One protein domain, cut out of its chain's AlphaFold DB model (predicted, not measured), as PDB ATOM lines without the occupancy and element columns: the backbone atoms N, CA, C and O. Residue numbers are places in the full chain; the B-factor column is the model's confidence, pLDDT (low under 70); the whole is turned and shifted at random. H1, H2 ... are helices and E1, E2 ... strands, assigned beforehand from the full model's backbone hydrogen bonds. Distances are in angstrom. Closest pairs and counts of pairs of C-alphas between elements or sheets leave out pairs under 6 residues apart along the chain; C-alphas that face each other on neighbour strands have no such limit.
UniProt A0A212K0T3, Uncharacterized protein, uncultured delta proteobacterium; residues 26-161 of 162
ATOM      1  N   ALA A  26      51.039 -11.635  18.967       58.41
ATOM      2  CA  ALA A  26      49.874 -11.937  18.132       58.41
ATOM      3  C   ALA A  26      50.098 -13.132  17.176       58.41
ATOM      4  O   ALA A  26      49.367 -13.288  16.202       58.41
ATOM      5  N   LYS A  27      51.099 -13.981  17.442       61.41
ATOM      6  CA  LYS A  27      51.482 -15.152  16.643       61.41
ATOM      7  C   LYS A  27      51.336 -16.423  17.462       61.41
ATOM      8  O   LYS A  27      51.501 -16.401  18.672       61.41
ATOM      9  N   MET A  28      51.039 -17.536  16.807       67.25
ATOM     10  CA  MET A  28      50.715 -18.796  17.467       67.25
ATOM     11  C   MET A  28      51.171 -19.985  16.619       67.25
ATOM     12  O   MET A  28      50.978 -19.991  15.406       67.25
ATOM     13  N   ALA A  29      51.728 -21.015  17.261       55.88
ATOM     14  CA  ALA A  29      52.039 -22.297  16.631       55.88
ATOM     15  C   ALA A  29      51.224 -23.410  17.309       55.88
ATOM     16  O   ALA A  29      51.402 -23.650  18.501       55.88
ATOM     17  N   ARG A  30      50.393 -24.115  16.523       60.25
ATOM     18  CA  ARG A  30      49.551 -25.276  16.909       60.25
ATOM     19  C   ARG A  30      48.401 -24.972  17.893       60.25
ATOM     20  O   ARG A  30      48.589 -24.380  18.948       60.25
ATOM     21  N   TYR A  31      47.205 -25.449  17.555       58.25
ATOM     22  CA  TYR A  31      45.952 -25.268  18.299       58.25
ATOM     23  C   TYR A  31      45.127 -26.576  18.233       58.25
ATOM     24  O   TYR A  31      45.141 -27.173  17.150       58.25
ATOM     25  N   PRO A  32      44.378 -27.012  19.279       53.34
ATOM     26  CA  PRO A  32      44.185 -26.448  20.639       53.34
ATOM     27  C   PRO A  32      45.177 -26.855  21.741       53.34
ATOM     28  O   PRO A  32      45.212 -26.242  22.806       53.34
ATOM     29  N   ASP A  33      45.940 -27.919  21.550       55.16
ATOM     30  CA  ASP A  33      46.136 -28.901  22.620       55.16
ATOM     31  C   ASP A  33      47.246 -28.622  23.643       55.16
ATOM     32  O   ASP A  33      47.415 -29.448  24.540       55.16
ATOM     33  N   ARG A  34      47.996 -27.504  23.595       60.53
ATOM     34  CA  ARG A  34      49.026 -27.251  24.634       60.53
ATOM     35  C   ARG A  34      49.138 -25.826  25.163       60.53
ATOM     36  O   ARG A  34      48.987 -25.660  26.362       60.53
ATOM     37  N   THR A  35      49.378 -24.798  24.355       62.09
ATOM     38  CA  THR A  35      49.850 -23.511  24.925       62.09
ATOM     39  C   THR A  35      48.788 -22.413  24.935       62.09
ATOM     40  O   THR A  35      48.635 -21.694  25.918       62.09
ATOM     41  N   ILE A  36      47.994 -22.319  23.869       62.00
ATOM     42  CA  ILE A  36      46.993 -21.256  23.710       62.00
ATOM     43  C   ILE A  36      45.708 -21.600  24.448       62.00
ATOM     44  O   ILE A  36      45.178 -20.742  25.141       62.00
ATOM     45  N   GLY A  37      45.246 -22.855  24.357       66.75
ATOM     46  CA  GLY A  37      44.122 -23.335  25.164       66.75
ATOM     47  C   GLY A  37      44.349 -23.020  26.641       66.75
ATOM     48  O   GLY A  37      43.511 -22.383  27.258       66.75
ATOM     49  N   GLN A  38      45.553 -23.296  27.154       69.69
ATOM     50  CA  GLN A  38      45.932 -22.977  28.533       69.69
ATOM     51  C   GLN A  38      45.996 -21.472  28.825       69.69
ATOM     52  O   GLN A  38      45.527 -21.039  29.874       69.69
ATOM     53  N   ALA A  39      46.574 -20.657  27.934       67.81
ATOM     54  CA  ALA A  39      46.623 -19.203  28.121       67.81
ATOM     55  C   ALA A  39      45.220 -18.572  28.117       67.81
ATOM     56  O   ALA A  39      44.932 -17.682  28.924       67.81
ATOM     57  N   MET A  40      44.338 -19.064  27.245       77.38
ATOM     58  CA  MET A  40      42.946 -18.634  27.159       77.38
ATOM     59  C   MET A  40      42.130 -19.147  28.340       77.38
ATOM     60  O   MET A  40      41.402 -18.365  28.922       77.38
ATOM     61  N   GLU A  41      42.304 -20.390  28.783       75.31
ATOM     62  CA  GLU A  41      41.646 -20.938  29.980       75.31
ATOM     63  C   GLU A  41      42.103 -20.247  31.275       75.31
ATOM     64  O   GLU A  41      41.335 -20.127  32.227       75.31
ATOM     65  N   GLN A  42      43.341 -19.740  31.322       75.94
ATOM     66  CA  GLN A  42      43.815 -18.899  32.428       75.94
ATOM     67  C   GLN A  42      43.191 -17.498  32.428       75.94
ATOM     68  O   GLN A  42      43.175 -16.840  33.474       75.94
ATOM     69  N   SER A  43      42.739 -17.030  31.264       79.81
ATOM     70  CA  SER A  43      42.282 -15.653  31.046       79.81
ATOM     71  C   SER A  43      40.766 -15.555  30.859       79.81
ATOM     72  O   SER A  43      40.179 -14.495  31.069       79.81
ATOM     73  N   PHE A  44      40.094 -16.643  30.518       89.00
ATOM     74  CA  PHE A  44      38.688 -16.652  30.157       89.00
ATOM     75  C   PHE A  44      38.036 -17.962  30.605       89.00
ATOM     76  O   PHE A  44      38.626 -19.036  30.502       89.00
ATOM     77  N   SER A  45      36.803 -17.882  31.099       90.94
ATOM     78  CA  SER A  45      35.986 -19.052  31.430       90.94
ATOM     79  C   SER A  45      35.023 -19.386  30.293       90.94
ATOM     80  O   SER A  45      34.781 -18.566  29.406       90.94
ATOM     81  N   ASN A  46      34.468 -20.603  30.322       90.31
ATOM     82  CA  ASN A  46      33.481 -21.085  29.346       90.31
ATOM     83  C   ASN A  46      33.948 -20.953  27.889       90.31
ATOM     84  O   ASN A  46      33.159 -20.645  26.999       90.31
ATOM     85  N   GLY A  47      35.244 -21.178  27.669       88.81
ATOM     86  CA  GLY A  47      35.868 -21.096  26.362       88.81
ATOM     87  C   GLY A  47      35.261 -22.083  25.370       88.81
ATOM     88  O   GLY A  47      35.323 -23.294  25.575       88.81
ATOM     89  N   VAL A  48      34.715 -21.571  24.274       90.00
ATOM     90  CA  VAL A  48      34.243 -22.350  23.132       90.00
ATOM     91  C   VAL A  48      35.118 -22.025  21.944       90.00
ATOM     92  O   VAL A  48      35.370 -20.864  21.630       90.00
ATOM     93  N   TRP A  49      35.535 -23.069  21.246       88.75
ATOM     94  CA  TRP A  49      36.386 -22.932  20.087       88.75
ATOM     95  C   TRP A  49      35.711 -23.449  18.829       88.75
ATOM     96  O   TRP A  49      35.050 -24.489  18.831       88.75
ATOM     97  N   LYS A  50      35.905 -22.718  17.739       89.94
ATOM     98  CA  LYS A  50      35.453 -23.080  16.399       89.94
ATOM     99  C   LYS A  50      36.615 -22.922  15.434       89.94
ATOM    100  O   LYS A  50      37.527 -22.137  15.671       89.94
ATOM    101  N   SER A  51      36.582 -23.658  14.332       88.56
ATOM    102  CA  SER A  51      37.530 -23.427  13.247       88.56
ATOM    103  C   SER A  51      36.872 -23.603  11.892       88.56
ATOM    104  O   SER A  51      35.942 -24.401  11.753       88.56
ATOM    105  N   ALA A  52      37.367 -22.866  10.907       89.25
ATOM    106  CA  ALA A  52      36.909 -22.919   9.529       89.25
ATOM    107  C   ALA A  52      38.123 -22.963   8.600       89.25
ATOM    108  O   ALA A  52      39.025 -22.138   8.715       89.25
ATOM    109  N   ALA A  53      38.162 -23.939   7.693       90.12
ATOM    110  CA  ALA A  53      39.202 -24.009   6.673       90.12
ATOM    111  C   ALA A  53      38.885 -23.039   5.526       90.12
ATOM    112  O   ALA A  53      37.723 -22.866   5.153       90.12
ATOM    113  N   HIS A  54      39.920 -22.442   4.944       85.19
ATOM    114  CA  HIS A  54      39.809 -21.592   3.765       85.19
ATOM    115  C   HIS A  54      40.063 -22.391   2.482       85.19
ATOM    116  O   HIS A  54      40.879 -23.321   2.477       85.19
ATOM    117  N   PRO A  55      39.438 -22.005   1.357       81.25
ATOM    118  CA  PRO A  55      39.898 -22.427   0.040       81.25
ATOM    119  C   PRO A  55      41.366 -22.010  -0.143       81.25
ATOM    120  O   PRO A  55      41.677 -20.825  -0.093       81.25
ATOM    121  N   GLY A  56      42.273 -22.977  -0.315       81.75
ATOM    122  CA  GLY A  56      43.722 -22.723  -0.392       81.75
ATOM    123  C   GLY A  56      44.547 -23.290   0.767       81.75
ATOM    124  O   GLY A  56      45.765 -23.169   0.742       81.75
ATOM    125  N   GLY A  57      43.916 -23.957   1.741       84.31
ATOM    126  CA  GLY A  57      44.618 -24.732   2.775       84.31
ATOM    127  C   GLY A  57      44.829 -24.009   4.107       84.31
ATOM    128  O   GLY A  57      45.225 -24.656   5.073       84.31
ATOM    129  N   GLY A  58      44.510 -22.714   4.181       88.44
ATOM    130  CA  GLY A  58      44.517 -21.944   5.425       88.44
ATOM    131  C   GLY A  58      43.357 -22.270   6.374       88.44
ATOM    132  O   GLY A  58      42.451 -23.047   6.048       88.44
ATOM    133  N   ARG A  59      43.374 -21.676   7.570       89.62
ATOM    134  CA  ARG A  59      42.351 -21.872   8.606       89.62
ATOM    135  C   ARG A  59      42.182 -20.644   9.492       89.62
ATOM    136  O   ARG A  59      43.162 -20.120  10.009       89.62
ATOM    137  N   ASP A  60      40.933 -20.305   9.789       90.12
ATOM    138  CA  ASP A  60      40.596 -19.447  10.922       90.12
ATOM    139  C   ASP A  60      40.213 -20.280  12.144       90.12
ATOM    140  O   ASP A  60      39.527 -21.304  12.045       90.12
ATOM    141  N   VAL A  61      40.645 -19.817  13.310       89.00
ATOM    142  CA  VAL A  61      40.283 -20.338  14.624       89.00
ATOM    143  C   VAL A  61      39.634 -19.208  15.404       89.00
ATOM    144  O   VAL A  61      40.203 -18.129  15.537       89.00
ATOM    145  N   ILE A  62      38.444 -19.477  15.925       90.25
ATOM    146  CA  ILE A  62      37.642 -18.528  16.686       90.25
ATOM    147  C   ILE A  62      37.529 -19.055  18.110       90.25
ATOM    148  O   ILE A  62      37.115 -20.198  18.319       90.25
ATOM    149  N   PHE A  63      37.873 -18.215  19.077       90.81
ATOM    150  CA  PHE A  63      37.601 -18.425  20.489       90.81
ATOM    151  C   PHE A  63      36.509 -17.478  20.947       90.81
ATOM    152  O   PHE A  63      36.583 -16.281  20.684       90.81
ATOM    153  N   VAL A  64      35.555 -18.008  21.700       92.44
ATOM    154  CA  VAL A  64      34.601 -17.213  22.464       92.44
ATOM    155  C   VAL A  64      34.731 -17.604  23.925       92.44
ATOM    156  O   VAL A  64      34.670 -18.788  24.247       92.44
ATOM    157  N   GLY A  65      34.903 -16.632  24.812       93.25
ATOM    158  CA  GLY A  65      35.039 -16.877  26.245       93.25
ATOM    159  C   GLY A  65      34.434 -15.761  27.080       93.25
ATOM    160  O   GLY A  65      33.871 -14.809  26.551       93.25
ATOM    161  N   ILE A  66      34.556 -15.883  28.397       94.19
ATOM    162  CA  ILE A  66      34.059 -14.909  29.371       94.19
ATOM    163  C   ILE A  66      35.221 -14.376  30.208       94.19
ATOM    164  O   ILE A  66      36.006 -15.164  30.732       94.19
ATOM    165  N   ILE A  67      35.323 -13.056  30.393       91.12
ATOM    166  CA  ILE A  67      36.327 -12.453  31.285       91.12
ATOM    167  C   ILE A  67      36.113 -12.973  32.712       91.12
ATOM    168  O   ILE A  67      35.052 -12.780  33.306       91.12
ATOM    169  N   THR A  68      37.122 -13.626  33.290       89.56
ATOM    170  CA  THR A  68      37.043 -14.103  34.680       89.56
ATOM    171  C   THR A  68      37.349 -12.984  35.677       89.56
ATOM    172  O   THR A  68      38.063 -12.038  35.350       89.56
ATOM    173  N   ASN A  69      36.916 -13.136  36.934       89.06
ATOM    174  CA  ASN A  69      37.331 -12.237  38.022       89.06
ATOM    175  C   ASN A  69      38.860 -12.178  38.183       89.06
ATOM    176  O   ASN A  69      39.416 -11.122  38.472       89.06
ATOM    177  N   ALA A  70      39.556 -13.302  37.981       86.69
ATOM    178  CA  ALA A  70      41.014 -13.345  38.072       86.69
ATOM    179  C   ALA A  70      41.674 -12.527  36.954       86.69
ATOM    180  O   ALA A  70      42.663 -11.837  37.191       86.69
ATOM    181  N   THR A  71      41.117 -12.586  35.747       87.00
ATOM    182  CA  THR A  71      41.565 -11.800  34.593       87.00
ATOM    183  C   THR A  71      41.302 -10.330  34.808       87.00
ATOM    184  O   THR A  71      42.221  -9.542  34.645       87.00
ATOM    185  N   HIS A  72      40.094  -9.983  35.248       88.19
ATOM    186  CA  HIS A  72      39.727  -8.626  35.612       88.19
ATOM    187  C   HIS A  72      40.723  -8.042  36.630       88.19
ATOM    188  O   HIS A  72      41.430  -7.093  36.307       88.19
ATOM    189  N   HIS A  73      40.907  -8.668  37.799       85.75
ATOM    190  CA  HIS A  73      41.835  -8.163  38.823       85.75
ATOM    191  C   HIS A  73      43.289  -8.073  38.342       85.75
ATOM    192  O   HIS A  73      44.004  -7.126  38.677       85.75
ATOM    193  N   ARG A  74      43.755  -9.062  37.571       85.50
ATOM    194  CA  ARG A  74      45.107  -9.039  36.996       85.50
ATOM    195  C   ARG A  74      45.263  -7.855  36.052       85.50
ATOM    196  O   ARG A  74      46.231  -7.115  36.145       85.50
ATOM    197  N   ALA A  75      44.286  -7.665  35.188       84.00
ATOM    198  CA  ALA A  75      44.322  -6.652  34.167       84.00
ATOM    199  C   ALA A  75      44.150  -5.237  34.762       84.00
ATOM    200  O   ALA A  75      44.816  -4.323  34.288       84.00
ATOM    201  N   VAL A  76      43.406  -5.075  35.872       83.06
ATOM    202  CA  VAL A  76      43.436  -3.877  36.750       83.06
ATOM    203  C   VAL A  76      44.858  -3.585  37.211       83.06
ATOM    204  O   VAL A  76      45.378  -2.491  36.997       83.06
ATOM    205  N   LYS A  77      45.517  -4.575  37.818       83.06
ATOM    206  CA  LYS A  77      46.875  -4.416  38.344       83.06
ATOM    207  C   LYS A  77      47.881  -4.050  37.247       83.06
ATOM    208  O   LYS A  77      48.681  -3.134  37.438       83.06
ATOM    209  N   ASP A  78      47.844  -4.751  36.120       83.44
ATOM    210  CA  ASP A  78      48.816  -4.585  35.039       83.44
ATOM    211  C   ASP A  78      48.582  -3.280  34.268       83.44
ATOM    212  O   ASP A  78      49.546  -2.585  33.937       83.44
ATOM    213  N   PHE A  79      47.320  -2.893  34.051       81.69
ATOM    214  CA  PHE A  79      46.972  -1.594  33.478       81.69
ATOM    215  C   PHE A  79      47.451  -0.451  34.372       81.69
ATOM    216  O   PHE A  79      48.158   0.430  33.892       81.69
ATOM    217  N   LEU A  80      47.164  -0.496  35.679       78.50
ATOM    218  CA  LEU A  80      47.634   0.511  36.637       78.50
ATOM    219  C   LEU A  80      49.162   0.637  36.636       78.50
ATOM    220  O   LEU A  80      49.694   1.745  36.571       78.50
ATOM    221  N   ALA A  81      49.873  -0.493  36.673       81.56
ATOM    222  CA  ALA A  81      51.332  -0.507  36.680       81.56
ATOM    223  C   ALA A  81      51.922   0.095  35.396       81.56
ATOM    224  O   ALA A  81      52.858   0.894  35.458       81.56
ATOM    225  N   LYS A  82      51.368  -0.256  34.231       78.94
ATOM    226  CA  LYS A  82      51.843   0.247  32.935       78.94
ATOM    227  C   LYS A  82      51.459   1.704  32.711       78.94
ATOM    228  O   LYS A  82      52.299   2.476  32.261       78.94
ATOM    229  N   ALA A  83      50.236   2.096  33.057       75.75
ATOM    230  CA  ALA A  83      49.778   3.476  32.953       75.75
ATOM    231  C   ALA A  83      50.582   4.404  33.872       75.75
ATOM    232  O   ALA A  83      50.888   5.522  33.479       75.75
ATOM    233  N   ALA A  84      51.006   3.938  35.052       75.25
ATOM    234  CA  ALA A  84      51.906   4.700  35.918       75.25
ATOM    235  C   ALA A  84      53.309   4.894  35.308       75.25
ATOM    236  O   ALA A  84      53.932   5.933  35.525       75.25
ATOM    237  N   GLN A  85      53.811   3.914  34.550       78.75
ATOM    238  CA  GLN A  85      55.134   3.970  33.914       78.75
ATOM    239  C   GLN A  85      55.137   4.778  32.613       78.75
ATOM    240  O   GLN A  85      56.078   5.524  32.349       78.75
ATOM    241  N   ASN A  86      54.102   4.620  31.789       75.56
ATOM    242  CA  ASN A  86      53.960   5.303  30.512       75.56
ATOM    243  C   ASN A  86      52.482   5.622  30.236       75.56
ATOM    244  O   ASN A  86      51.825   4.898  29.484       75.56
ATOM    245  N   PRO A  87      51.949   6.720  30.801       69.94
ATOM    246  CA  PRO A  87      50.561   7.118  30.576       69.94
ATOM    247  C   PRO A  87      50.235   7.335  29.093       69.94
ATOM    248  O   PRO A  87      49.115   7.081  28.671       69.94
ATOM    249  N   ALA A  88      51.220   7.761  28.290       72.31
ATOM    250  CA  ALA A  88      51.055   8.020  26.860       72.31
ATOM    251  C   ALA A  88      50.924   6.743  26.010       72.31
ATOM    252  O   ALA A  88      50.523   6.828  24.852       72.31
ATOM    253  N   ALA A  89      51.237   5.564  26.566       71.81
ATOM    254  CA  ALA A  89      50.970   4.281  25.908       71.81
ATOM    255  C   ALA A  89      49.476   3.928  25.878       71.81
ATOM    256  O   ALA A  89      49.088   2.989  25.184       71.81
ATOM    257  N   PHE A  90      48.649   4.658  26.629       71.31
ATOM    258  CA  PHE A  90      47.222   4.415  26.728       71.31
ATOM    259  C   PHE A  90      46.449   5.637  26.253       71.31
ATOM    260  O   PHE A  90      46.696   6.762  26.688       71.31
ATOM    261  N   THR A  91      45.460   5.416  25.393       70.25
ATOM    262  CA  THR A  91      44.427   6.419  25.143       70.25
ATOM    263  C   THR A  91      43.525   6.464  26.373       70.25
ATOM    264  O   THR A  91      42.677   5.596  26.575       70.25
ATOM    265  N   LEU A  92      43.779   7.431  27.253       74.12
ATOM    266  CA  LEU A  92      42.969   7.673  28.442       74.12
ATOM    267  C   LEU A  92      41.848   8.666  28.104       74.12
ATOM    268  O   LEU A  92      42.085   9.569  27.299       74.12
ATOM    269  N   PRO A  93      40.663   8.552  28.724       75.88
ATOM    270  CA  PRO A  93      39.624   9.562  28.587       75.88
ATOM    271  C   PRO A  93      40.104  10.957  28.987       75.88
ATOM    272  O   PRO A  93      41.019  11.114  29.807       75.88
ATOM    273  N   ASP A  94      39.454  11.970  28.417       77.19
ATOM    274  CA  ASP A  94      39.789  13.371  28.651       77.19
ATOM    275  C   ASP A  94      39.858  13.695  30.150       77.19
ATOM    276  O   ASP A  94      39.044  13.249  30.959       77.19
ATOM    277  N   GLY A  95      40.873  14.468  30.534       76.75
ATOM    278  CA  GLY A  95      41.113  14.867  31.922       76.75
ATOM    279  C   GLY A  95      41.886  13.848  32.764       76.75
ATOM    280  O   GLY A  95      42.607  14.265  33.666       76.75
ATOM    281  N   VAL A  96      41.867  12.550  32.432       79.69
ATOM    282  CA  VAL A  96      42.579  11.518  33.216       79.69
ATOM    283  C   VAL A  96      44.096  11.736  33.182       79.69
ATOM    284  O   VAL A  96      44.766  11.599  34.201       79.69
ATOM    285  N   ALA A  97      44.654  12.163  32.044       77.06
ATOM    286  CA  ALA A  97      46.090  12.434  31.908       77.06
ATOM    287  C   ALA A  97      46.596  13.595  32.798       77.06
ATOM    288  O   ALA A  97      47.786  13.657  33.140       77.06
ATOM    289  N   ALA A  98      45.702  14.513  33.183       82.31
ATOM    290  CA  ALA A  98      46.020  15.640  34.058       82.31
ATOM    291  C   ALA A  98      46.048  15.243  35.543       82.31
ATOM    292  O   ALA A  98      46.722  15.906  36.332       82.31
ATOM    293  N   LEU A  99      45.378  14.145  35.909       83.56
ATOM    294  CA  LEU A  99      45.329  13.646  37.280       83.56
ATOM    295  C   LEU A  99      46.715  13.197  37.762       83.56
ATOM    296  O   LEU A  99      47.593  12.812  36.974       83.56
ATOM    297  N   LYS A 100      46.914  13.235  39.082       82.31
ATOM    298  CA  LYS A 100      48.130  12.778  39.773       82.31
ATOM    299  C   LYS A 100      47.762  12.074  41.081       82.31
ATOM    300  O   LYS A 100      46.651  12.219  41.579       82.31
ATOM    301  N   GLY A 101      48.716  11.333  41.645       82.56
ATOM    302  CA  GLY A 101      48.570  10.718  42.967       82.56
ATOM    303  C   GLY A 101      47.358   9.788  43.074       82.56
ATOM    304  O   GLY A 101      47.095   8.996  42.169       82.56
ATOM    305  N   GLU A 102      46.628   9.888  44.185       85.38
ATOM    306  CA  GLU A 102      45.471   9.033  44.489       85.38
ATOM    307  C   GLU A 102      44.304   9.218  43.510       85.38
ATOM    308  O   GLU A 102      43.622   8.250  43.187       85.38
ATOM    309  N   GLU A 103      44.106  10.429  42.981       84.75
ATOM    310  CA  GLU A 103      43.023  10.718  42.034       84.75
ATOM    311  C   GLU A 103      43.241  10.001  40.696       84.75
ATOM    312  O   GLU A 103      42.321   9.390  40.152       84.75
ATOM    313  N   LEU A 104      44.488   9.988  40.205       82.12
ATOM    314  CA  LEU A 104      44.859   9.207  39.024       82.12
ATOM    315  C   LEU A 104      44.679   7.707  39.281       82.12
ATOM    316  O   LEU A 104      44.145   7.002  38.430       82.12
ATOM    317  N   ALA A 105      45.096   7.216  40.451       79.69
ATOM    318  CA  ALA A 105      44.944   5.807  40.803       79.69
ATOM    319  C   ALA A 105      43.465   5.384  40.853       79.69
ATOM    320  O   ALA A 105      43.110   4.344  40.299       79.69
ATOM    321  N   ALA A 106      42.598   6.207  41.449       84.38
ATOM    322  CA  ALA A 106      41.158   5.965  41.501       84.38
ATOM    323  C   ALA A 106      40.515   5.997  40.105       84.38
ATOM    324  O   ALA A 106      39.718   5.117  39.772       84.38
ATOM    325  N   ALA A 107      40.893   6.965  39.262       83.19
ATOM    326  CA  ALA A 107      40.398   7.057  37.892       83.19
ATOM    327  C   ALA A 107      40.816   5.843  37.049       83.19
ATOM    328  O   ALA A 107      39.978   5.246  36.378       83.19
ATOM    329  N   LEU A 108      42.084   5.430  37.116       79.44
ATOM    330  CA  LEU A 108      42.580   4.261  36.385       79.44
ATOM    331  C   LEU A 108      41.961   2.946  36.890       79.44
ATOM    332  O   LEU A 108      41.687   2.057  36.083       79.44
ATOM    333  N   ALA A 109      41.704   2.819  38.197       79.56
ATOM    334  CA  ALA A 109      40.997   1.665  38.752       79.56
ATOM    335  C   ALA A 109      39.578   1.569  38.173       79.56
ATOM    336  O   ALA A 109      39.218   0.535  37.615       79.56
ATOM    337  N   LYS A 110      38.830   2.682  38.184       83.88
ATOM    338  CA  LYS A 110      37.489   2.744  37.590       83.88
ATOM    339  C   LYS A 110      37.503   2.432  36.092       83.88
ATOM    340  O   LYS A 110      36.674   1.662  35.621       83.88
ATOM    341  N   LEU A 111      38.446   3.005  35.341       80.81
ATOM    342  CA  LEU A 111      38.578   2.705  33.913       80.81
ATOM    343  C   LEU A 111      38.798   1.221  33.675       80.81
ATOM    344  O   LEU A 111      38.288   0.688  32.703       80.81
ATOM    345  N   THR A 112      39.522   0.540  34.558       77.00
ATOM    346  CA  THR A 112      39.768  -0.879  34.344       77.00
ATOM    347  C   THR A 112      38.551  -1.755  34.658       77.00
ATOM    348  O   THR A 112      38.362  -2.769  33.984       77.00
ATOM    349  N   ASP A 113      37.693  -1.350  35.599       81.94
ATOM    350  CA  ASP A 113      36.362  -1.953  35.792       81.94
ATOM    351  C   ASP A 113      35.499  -1.809  34.541       81.94
ATOM    352  O   ASP A 113      34.854  -2.766  34.106       81.94
ATOM    353  N   ASP A 114      35.551  -0.629  33.928       85.88
ATOM    354  CA  ASP A 114      34.810  -0.323  32.712       85.88
ATOM    355  C   ASP A 114      35.388  -1.070  31.490       85.88
ATOM    356  O   ASP A 114      34.633  -1.545  30.639       85.88
ATOM    357  N   TYR A 115      36.718  -1.211  31.411       86.50
ATOM    358  CA  TYR A 115      37.424  -1.831  30.287       86.50
ATOM    359  C   TYR A 115      37.294  -3.348  30.329       86.50
ATOM    360  O   TYR A 115      36.885  -3.941  29.331       86.50
ATOM    361  N   TRP A 116      37.584  -3.983  31.473       87.88
ATOM    362  CA  TRP A 116      37.608  -5.443  31.635       87.88
ATOM    363  C   TRP A 116      36.509  -5.975  32.573       87.88
ATOM    364  O   TRP A 116      36.832  -6.650  33.557       87.88
ATOM    365  N   PRO A 117      35.216  -5.731  32.307       90.56
ATOM    366  CA  PRO A 117      34.155  -6.161  33.205       90.56
ATOM    367  C   PRO A 117      34.073  -7.685  33.259       90.56
ATOM    368  O   PRO A 117      33.797  -8.352  32.255       90.56
ATOM    369  N   ALA A 118      34.295  -8.247  34.448       91.00
ATOM    370  CA  ALA A 118      34.156  -9.679  34.673       91.00
ATOM    371  C   ALA A 118      32.748 -10.161  34.282       91.00
ATOM    372  O   ALA A 118      31.752  -9.474  34.498       91.00
ATOM    373  N   GLY A 119      32.662 -11.349  33.686       92.50
ATOM    374  CA  GLY A 119      31.417 -11.886  33.134       92.50
ATOM    375  C   GLY A 119      31.132 -11.467  31.690       92.50
ATOM    376  O   GLY A 119      30.238 -12.039  31.068       92.50
ATOM    377  N   SER A 120      31.903 -10.538  31.121       92.81
ATOM    378  CA  SER A 120      31.664 -10.067  29.754       92.81
ATOM    379  C   SER A 120      32.233 -11.016  28.699       92.81
ATOM    380  O   SER A 120      33.318 -11.572  28.906       92.81
ATOM    381  N   PRO A 121      31.535 -11.200  27.565       94.00
ATOM    382  CA  PRO A 121      31.996 -12.068  26.495       94.00
ATOM    383  C   PRO A 121      33.157 -11.448  25.726       94.00
ATOM    384  O   PRO A 121      33.197 -10.237  25.513       94.00
ATOM    385  N   VAL A 122      34.082 -12.290  25.282       93.62
ATOM    386  CA  VAL A 122      35.173 -11.921  24.379       93.62
ATOM    387  C   VAL A 122      35.153 -12.832  23.166       93.62
ATOM    388  O   VAL A 122      34.877 -14.027  23.299       93.62
ATOM    389  N   GLU A 123      35.484 -12.279  22.007       93.50
ATOM    390  CA  GLU A 123      35.739 -13.038  20.788       93.50
ATOM    391  C   GLU A 123      37.150 -12.743  20.285       93.50
ATOM    392  O   GLU A 123      37.573 -11.590  20.209       93.50
ATOM    393  N   LEU A 124      37.903 -13.796  19.976       91.00
ATOM    394  CA  LEU A 124      39.236 -13.695  19.399       91.00
ATOM    395  C   LEU A 124      39.300 -14.563  18.141       91.00
ATOM    396  O   LEU A 124      38.911 -15.732  18.167       91.00
ATOM    397  N   ILE A 125      39.818 -13.998  17.051       90.75
ATOM    398  CA  ILE A 125      39.978 -14.688  15.771       90.75
ATOM    399  C   ILE A 125      41.451 -14.712  15.407       90.75
ATOM    400  O   ILE A 125      42.086 -13.666  15.262       90.75
ATOM    401  N   TRP A 126      41.978 -15.907  15.175       88.62
ATOM    402  CA  TRP A 126      43.304 -16.100  14.614       88.62
ATOM    403  C   TRP A 126      43.230 -16.787  13.265       88.62
ATOM    404  O   TRP A 126      42.368 -17.627  13.040       88.62
ATOM    405  N   SER A 127      44.178 -16.461  12.397       89.06
ATOM    406  CA  SER A 127      44.209 -16.945  11.024       89.06
ATOM    407  C   SER A 127      45.583 -17.490  10.669       89.06
ATOM    408  O   SER A 127      46.582 -16.781  10.791       89.06
ATOM    409  N   ASP A 128      45.617 -18.737  10.217       88.06
ATOM    410  CA  ASP A 128      46.717 -19.333   9.465       88.06
ATOM    411  C   ASP A 128      46.359 -19.243   7.983       88.06
ATOM    412  O   ASP A 128      45.761 -20.150   7.408       88.06
ATOM    413  N   ALA A 129      46.660 -18.101   7.369       86.38
ATOM    414  CA  ALA A 129      46.300 -17.854   5.976       86.38
ATOM    415  C   ALA A 129      47.103 -18.725   4.989       86.38
ATOM    416  O   ALA A 129      46.637 -18.972   3.879       86.38
ATOM    417  N   ALA A 130      48.304 -19.170   5.378       85.62
ATOM    418  CA  ALA A 130      49.226 -19.906   4.513       85.62
ATOM    419  C   ALA A 130      49.097 -21.435   4.640       85.62
ATOM    420  O   ALA A 130      49.628 -22.160   3.800       85.62
ATOM    421  N   GLY A 131      48.408 -21.927   5.674       82.56
ATOM    422  CA  GLY A 131      48.353 -23.352   6.005       82.56
ATOM    423  C   GLY A 131      49.686 -23.893   6.533       82.56
ATOM    424  O   GLY A 131      49.921 -25.101   6.479       82.56
ATOM    425  N   ASP A 132      50.580 -23.018   7.001       84.56
ATOM    426  CA  ASP A 132      51.913 -23.391   7.492       84.56
ATOM    427  C   ASP A 132      51.925 -23.700   9.002       84.56
ATOM    428  O   ASP A 132      52.949 -24.106   9.563       84.56
ATOM    429  N   GLY A 133      50.768 -23.567   9.658       78.44
ATOM    430  CA  GLY A 133      50.586 -23.765  11.089       78.44
ATOM    431  C   GLY A 133      50.871 -22.523  11.937       78.44
ATOM    432  O   GLY A 133      50.813 -22.632  13.169       78.44
ATOM    433  N   THR A 134      51.159 -21.375  11.312       81.94
ATOM    434  CA  THR A 134      51.378 -20.081  11.965       81.94
ATOM    435  C   THR A 134      50.096 -19.266  11.966       81.94
ATOM    436  O   THR A 134      49.674 -18.706  10.960       81.94
ATOM    437  N   TYR A 135      49.493 -19.137  13.138       82.62
ATOM    438  CA  TYR A 135      48.276 -18.365  13.327       82.62
ATOM    439  C   TYR A 135      48.613 -16.942  13.758       82.62
ATOM    440  O   TYR A 135      49.395 -16.742  14.684       82.62
ATOM    441  N   ILE A 136      47.989 -15.958  13.119       85.44
ATOM    442  CA  ILE A 136      48.107 -14.539  13.464       85.44
ATOM    443  C   ILE A 136      46.765 -14.058  14.006       85.44
ATOM    444  O   ILE A 136      45.736 -14.299  13.375       85.44
ATOM    445  N   LEU A 137      46.760 -13.375  15.153       86.56
ATOM    446  CA  LEU A 137      45.552 -12.751  15.692       86.56
ATOM    447  C   LEU A 137      45.087 -11.669  14.714       86.56
ATOM    448  O   LEU A 137      45.786 -10.688  14.462       86.56
ATOM    449  N   LYS A 138      43.910 -11.893  14.140       88.81
ATOM    450  CA  LYS A 138      43.258 -11.003  13.182       88.81
ATOM    451  C   LYS A 138      42.330 -10.016  13.859       88.81
ATOM    452  O   LYS A 138      42.179  -8.907  13.358       88.81
ATOM    453  N   HIS A 139      41.663 -10.469  14.914       88.81
ATOM    454  CA  HIS A 139      40.575  -9.734  15.532       88.81
ATOM    455  C   HIS A 139      40.447 -10.094  17.003       88.81
ATOM    456  O   HIS A 139      40.621 -11.255  17.382       88.81
ATOM    457  N   MET A 140      40.112  -9.098  17.811       89.88
ATOM    458  CA  MET A 140      39.835  -9.243  19.228       89.88
ATOM    459  C   MET A 140      38.731  -8.258  19.609       89.88
ATOM    460  O   MET A 140      38.866  -7.059  19.374       89.88
ATOM    461  N   GLU A 141      37.651  -8.763  20.195       90.88
ATOM    462  CA  GLU A 141      36.444  -7.981  20.434       90.88
ATOM    463  C   GLU A 141      35.803  -8.267  21.787       90.88
ATOM    464  O   GLU A 141      35.753  -9.396  22.276       90.88
ATOM    465  N   ASN A 142      35.284  -7.190  22.368       93.50
ATOM    466  CA  ASN A 142      34.405  -7.141  23.521       93.50
ATOM    467  C   ASN A 142      33.733  -5.762  23.503       93.50
ATOM    468  O   ASN A 142      34.368  -4.765  23.153       93.50
ATOM    469  N   ALA A 143      32.468  -5.696  23.916       90.31
ATOM    470  CA  ALA A 143      31.683  -4.465  23.851       90.31
ATOM    471  C   ALA A 143      32.328  -3.285  24.601       90.31
ATOM    472  O   ALA A 143      32.335  -2.169  24.083       90.31
ATOM    473  N   SER A 144      32.913  -3.522  25.780       89.50
ATOM    474  CA  SER A 144      33.614  -2.477  26.529       89.50
ATOM    475  C   SER A 144      34.857  -1.996  25.794       89.50
ATOM    476  O   SER A 144      35.115  -0.799  25.732       89.50
ATOM    477  N   TRP A 145      35.617  -2.901  25.181       89.69
ATOM    478  CA  TRP A 145      36.882  -2.544  24.533       89.69
ATOM    479  C   TRP A 145      36.618  -1.603  23.364       89.69
ATOM    480  O   TRP A 145      37.270  -0.569  23.240       89.69
ATOM    481  N   SER A 146      35.594  -1.919  22.571       85.62
ATOM    482  CA  SER A 146      35.125  -1.071  21.480       85.62
ATOM    483  C   SER A 146      34.564   0.261  21.980       85.62
ATOM    484  O   SER A 146      34.897   1.300  21.415       85.62
ATOM    485  N   ALA A 147      33.759   0.256  23.050       82.88
ATOM    486  CA  ALA A 147      33.169   1.472  23.614       82.88
ATOM    487  C   ALA A 147      34.224   2.479  24.100       82.88
ATOM    488  O   ALA A 147      34.011   3.688  24.007       82.88
ATOM    489  N   PHE A 148      35.367   1.984  24.574       78.69
ATOM    490  CA  PHE A 148      36.478   2.803  25.055       78.69
ATOM    491  C   PHE A 148      37.635   2.936  24.055       78.69
ATOM    492  O   PHE A 148      38.667   3.514  24.387       78.69
ATOM    493  N   GLY A 149      37.473   2.432  22.827       79.81
ATOM    494  CA  GLY A 149      38.469   2.574  21.763       79.81
ATOM    495  C   GLY A 149      39.798   1.868  22.044       79.81
ATOM    496  O   GLY A 149      40.842   2.313  21.570       79.81
ATOM    497  N   LEU A 150      39.783   0.782  22.821       82.56
ATOM    498  CA  LEU A 150      40.988   0.022  23.143       82.56
ATOM    499  C   LEU A 150      41.458  -0.747  21.915       82.56
ATOM    500  O   LEU A 150      40.705  -1.501  21.301       82.56
ATOM    501  N   THR A 151      42.725  -0.558  21.561       84.81
ATOM    502  CA  THR A 151      43.326  -1.254  20.425       84.81
ATOM    503  C   THR A 151      43.721  -2.678  20.809       84.81
ATOM    504  O   THR A 151      43.986  -2.975  21.977       84.81
ATOM    505  N   GLN A 152      43.830  -3.561  19.811       85.44
ATOM    506  CA  GLN A 152      44.324  -4.927  20.008       85.44
ATOM    507  C   GLN A 152      45.673  -4.943  20.744       85.44
ATOM    508  O   GLN A 152      45.851  -5.720  21.678       85.44
ATOM    509  N   ASP A 153      46.594  -4.048  20.378       82.12
ATOM    510  CA  ASP A 153      47.913  -3.959  21.009       82.12
ATOM    511  C   ASP A 153      47.818  -3.582  22.490       82.12
ATOM    512  O   ASP A 153      48.507  -4.177  23.318       82.12
ATOM    513  N   MET A 154      46.938  -2.641  22.848       79.19
ATOM    514  CA  MET A 154      46.702  -2.279  24.249       79.19
ATOM    515  C   MET A 154      46.150  -3.467  25.042       79.19
ATOM    516  O   MET A 154      46.629  -3.746  26.141       79.19
ATOM    517  N   ILE A 155      45.181  -4.196  24.481       84.50
ATOM    518  CA  ILE A 155      44.572  -5.354  25.147       84.50
ATOM    519  C   ILE A 155      45.613  -6.467  25.337       84.50
ATOM    520  O   ILE A 155      45.771  -6.991  26.443       84.50
ATOM    521  N   LEU A 156      46.386  -6.788  24.295       81.75
ATOM    522  CA  LEU A 156      47.449  -7.794  24.359       81.75
ATOM    523  C   LEU A 156      48.522  -7.429  25.390       81.75
ATOM    524  O   LEU A 156      48.955  -8.285  26.164       81.75
ATOM    525  N   GLN A 157      48.918  -6.155  25.446       77.00
ATOM    526  CA  GLN A 157      49.884  -5.669  26.426       77.00
ATOM    527  C   GLN A 157      49.393  -5.768  27.869       77.00
ATOM    528  O   GLN A 157      50.232  -5.768  28.768       77.00
ATOM    529  N   VAL A 158      48.087  -5.809  28.115       78.38
ATOM    530  CA  VAL A 158      47.541  -5.936  29.470       78.38
ATOM    531  C   VAL A 158      47.289  -7.400  29.829       78.38
ATOM    532  O   VAL A 158      47.642  -7.819  30.925       78.38
ATOM    533  N   ILE A 159      46.729  -8.200  28.919       75.44
ATOM    534  CA  ILE A 159      46.348  -9.589  29.221       75.44
ATOM    535  C   ILE A 159      47.547 -10.552  29.125       75.44
ATOM    536  O   ILE A 159      47.623 -11.516  29.890       75.44
ATOM    537  N   PHE A 160      48.504 -10.295  28.223       70.44
ATOM    538  CA  PHE A 160      49.568 -11.252  27.876       70.44
ATOM    539  C   PHE A 160      51.002 -10.737  28.061       70.44
ATOM    540  O   PHE A 160      51.950 -11.472  27.783       70.44
ATOM    541  N   ALA A 161      51.210  -9.512  28.552       62.22
ATOM    542  CA  ALA A 161      52.561  -9.036  28.848       62.22
ATOM    543  C   ALA A 161      53.081  -9.623  30.166       62.22
ATOM    544  O   ALA A 161      53.021  -8.979  31.211       62.22
TER     545      ALA A 161
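This is residues 26 to 161 of the 162 residues of an uncharacterized protein of uncultured delta proteobacterium (UniProt A0A212K0T3). A curled antiparallel sheet of five strands wraps round the short helix H1 at one end of an elongated body, and the helical hairpin H2 and H3 extends the body at the other end. The short helices H4 and H5 lie where the two parts join, H5 between E5 and H2. The printed part has 136 residues with five named helices and five named strands, in the order E1 H1 E2 E3 H2 H3 E4 E5 H4 H5; the sheet's order is E1 E5 E4 E3 E2, and the class is mixed, helices and strands. It is compact, with a radius of gyration of the C-alphas of 16.4 A, and its outline is a rod of 53 by 26 by 23 A.

E1, residues 27 to 29, is an edge strand and the antiparallel neighbour of E5, residues 134 to 141, with N 28 and O 135 2.8 A apart. H1, residues 36 to 43, is on the strongly twisted sheet, which curls round it. E2, residues 44 to 53, the other edge strand, bends by 66 degrees at residue 47 and forms a hairpin with E3, residues 59 to 67; N 50 and O 62 are 2.9 A apart. E3 is also antiparallel to E4, residues 121 to 128, with N 63 and O 124 2.8 A apart. E4 and E5 form a hairpin, with N 125 and O 139 2.9 A apart. H2, residues 69 to 85, only grazes the sheet with residues 69 to 72. H2 and H3, residues 101 to 115, are a helical hairpin and touch at a steep tilt of 42 degrees, opposite ways; their closest C-alphas, of Val 76 and Thr 112, are 5.3 A apart. H3 is not on the sheet. H4, residues 143 to 147, only just touches H3, with 3 pairs of C-alphas within 8 A, the closest being those of Tyr 115 and Ser 144, 5.4 A apart. H5, residues 152 to 159, touches H2, the closest C-alphas being those of Ala 75 and Val 158, 5.7 A apart. In H1, H2, H3, H4 and H5 every O i to N i+4 pair is within hydrogen-bond range.

E1 begins at C-alpha 27, (51.482, -15.152, 16.643). From first to last C-alpha, E2 measures 24.6 A, E3 25.3 A, H2 24.4 A, H3 21.0 A, E4 23.7 A and E5 21.0 A. H3 begins at C-alpha 101, (48.570, 10.718, 42.967), and H5 ends at C-alpha 159, (46.348, -9.589, 29.221).

The two C-alphas farthest apart, those of Gly 56 and Glu 102, are 55.0 A apart. The printed part has no cut. The link from H2 to H3, residues 86 to 100, is long. The mean pLDDT of the printed part is 81.7; residues 26 to 39, residue 87 and residue 161 are under 70.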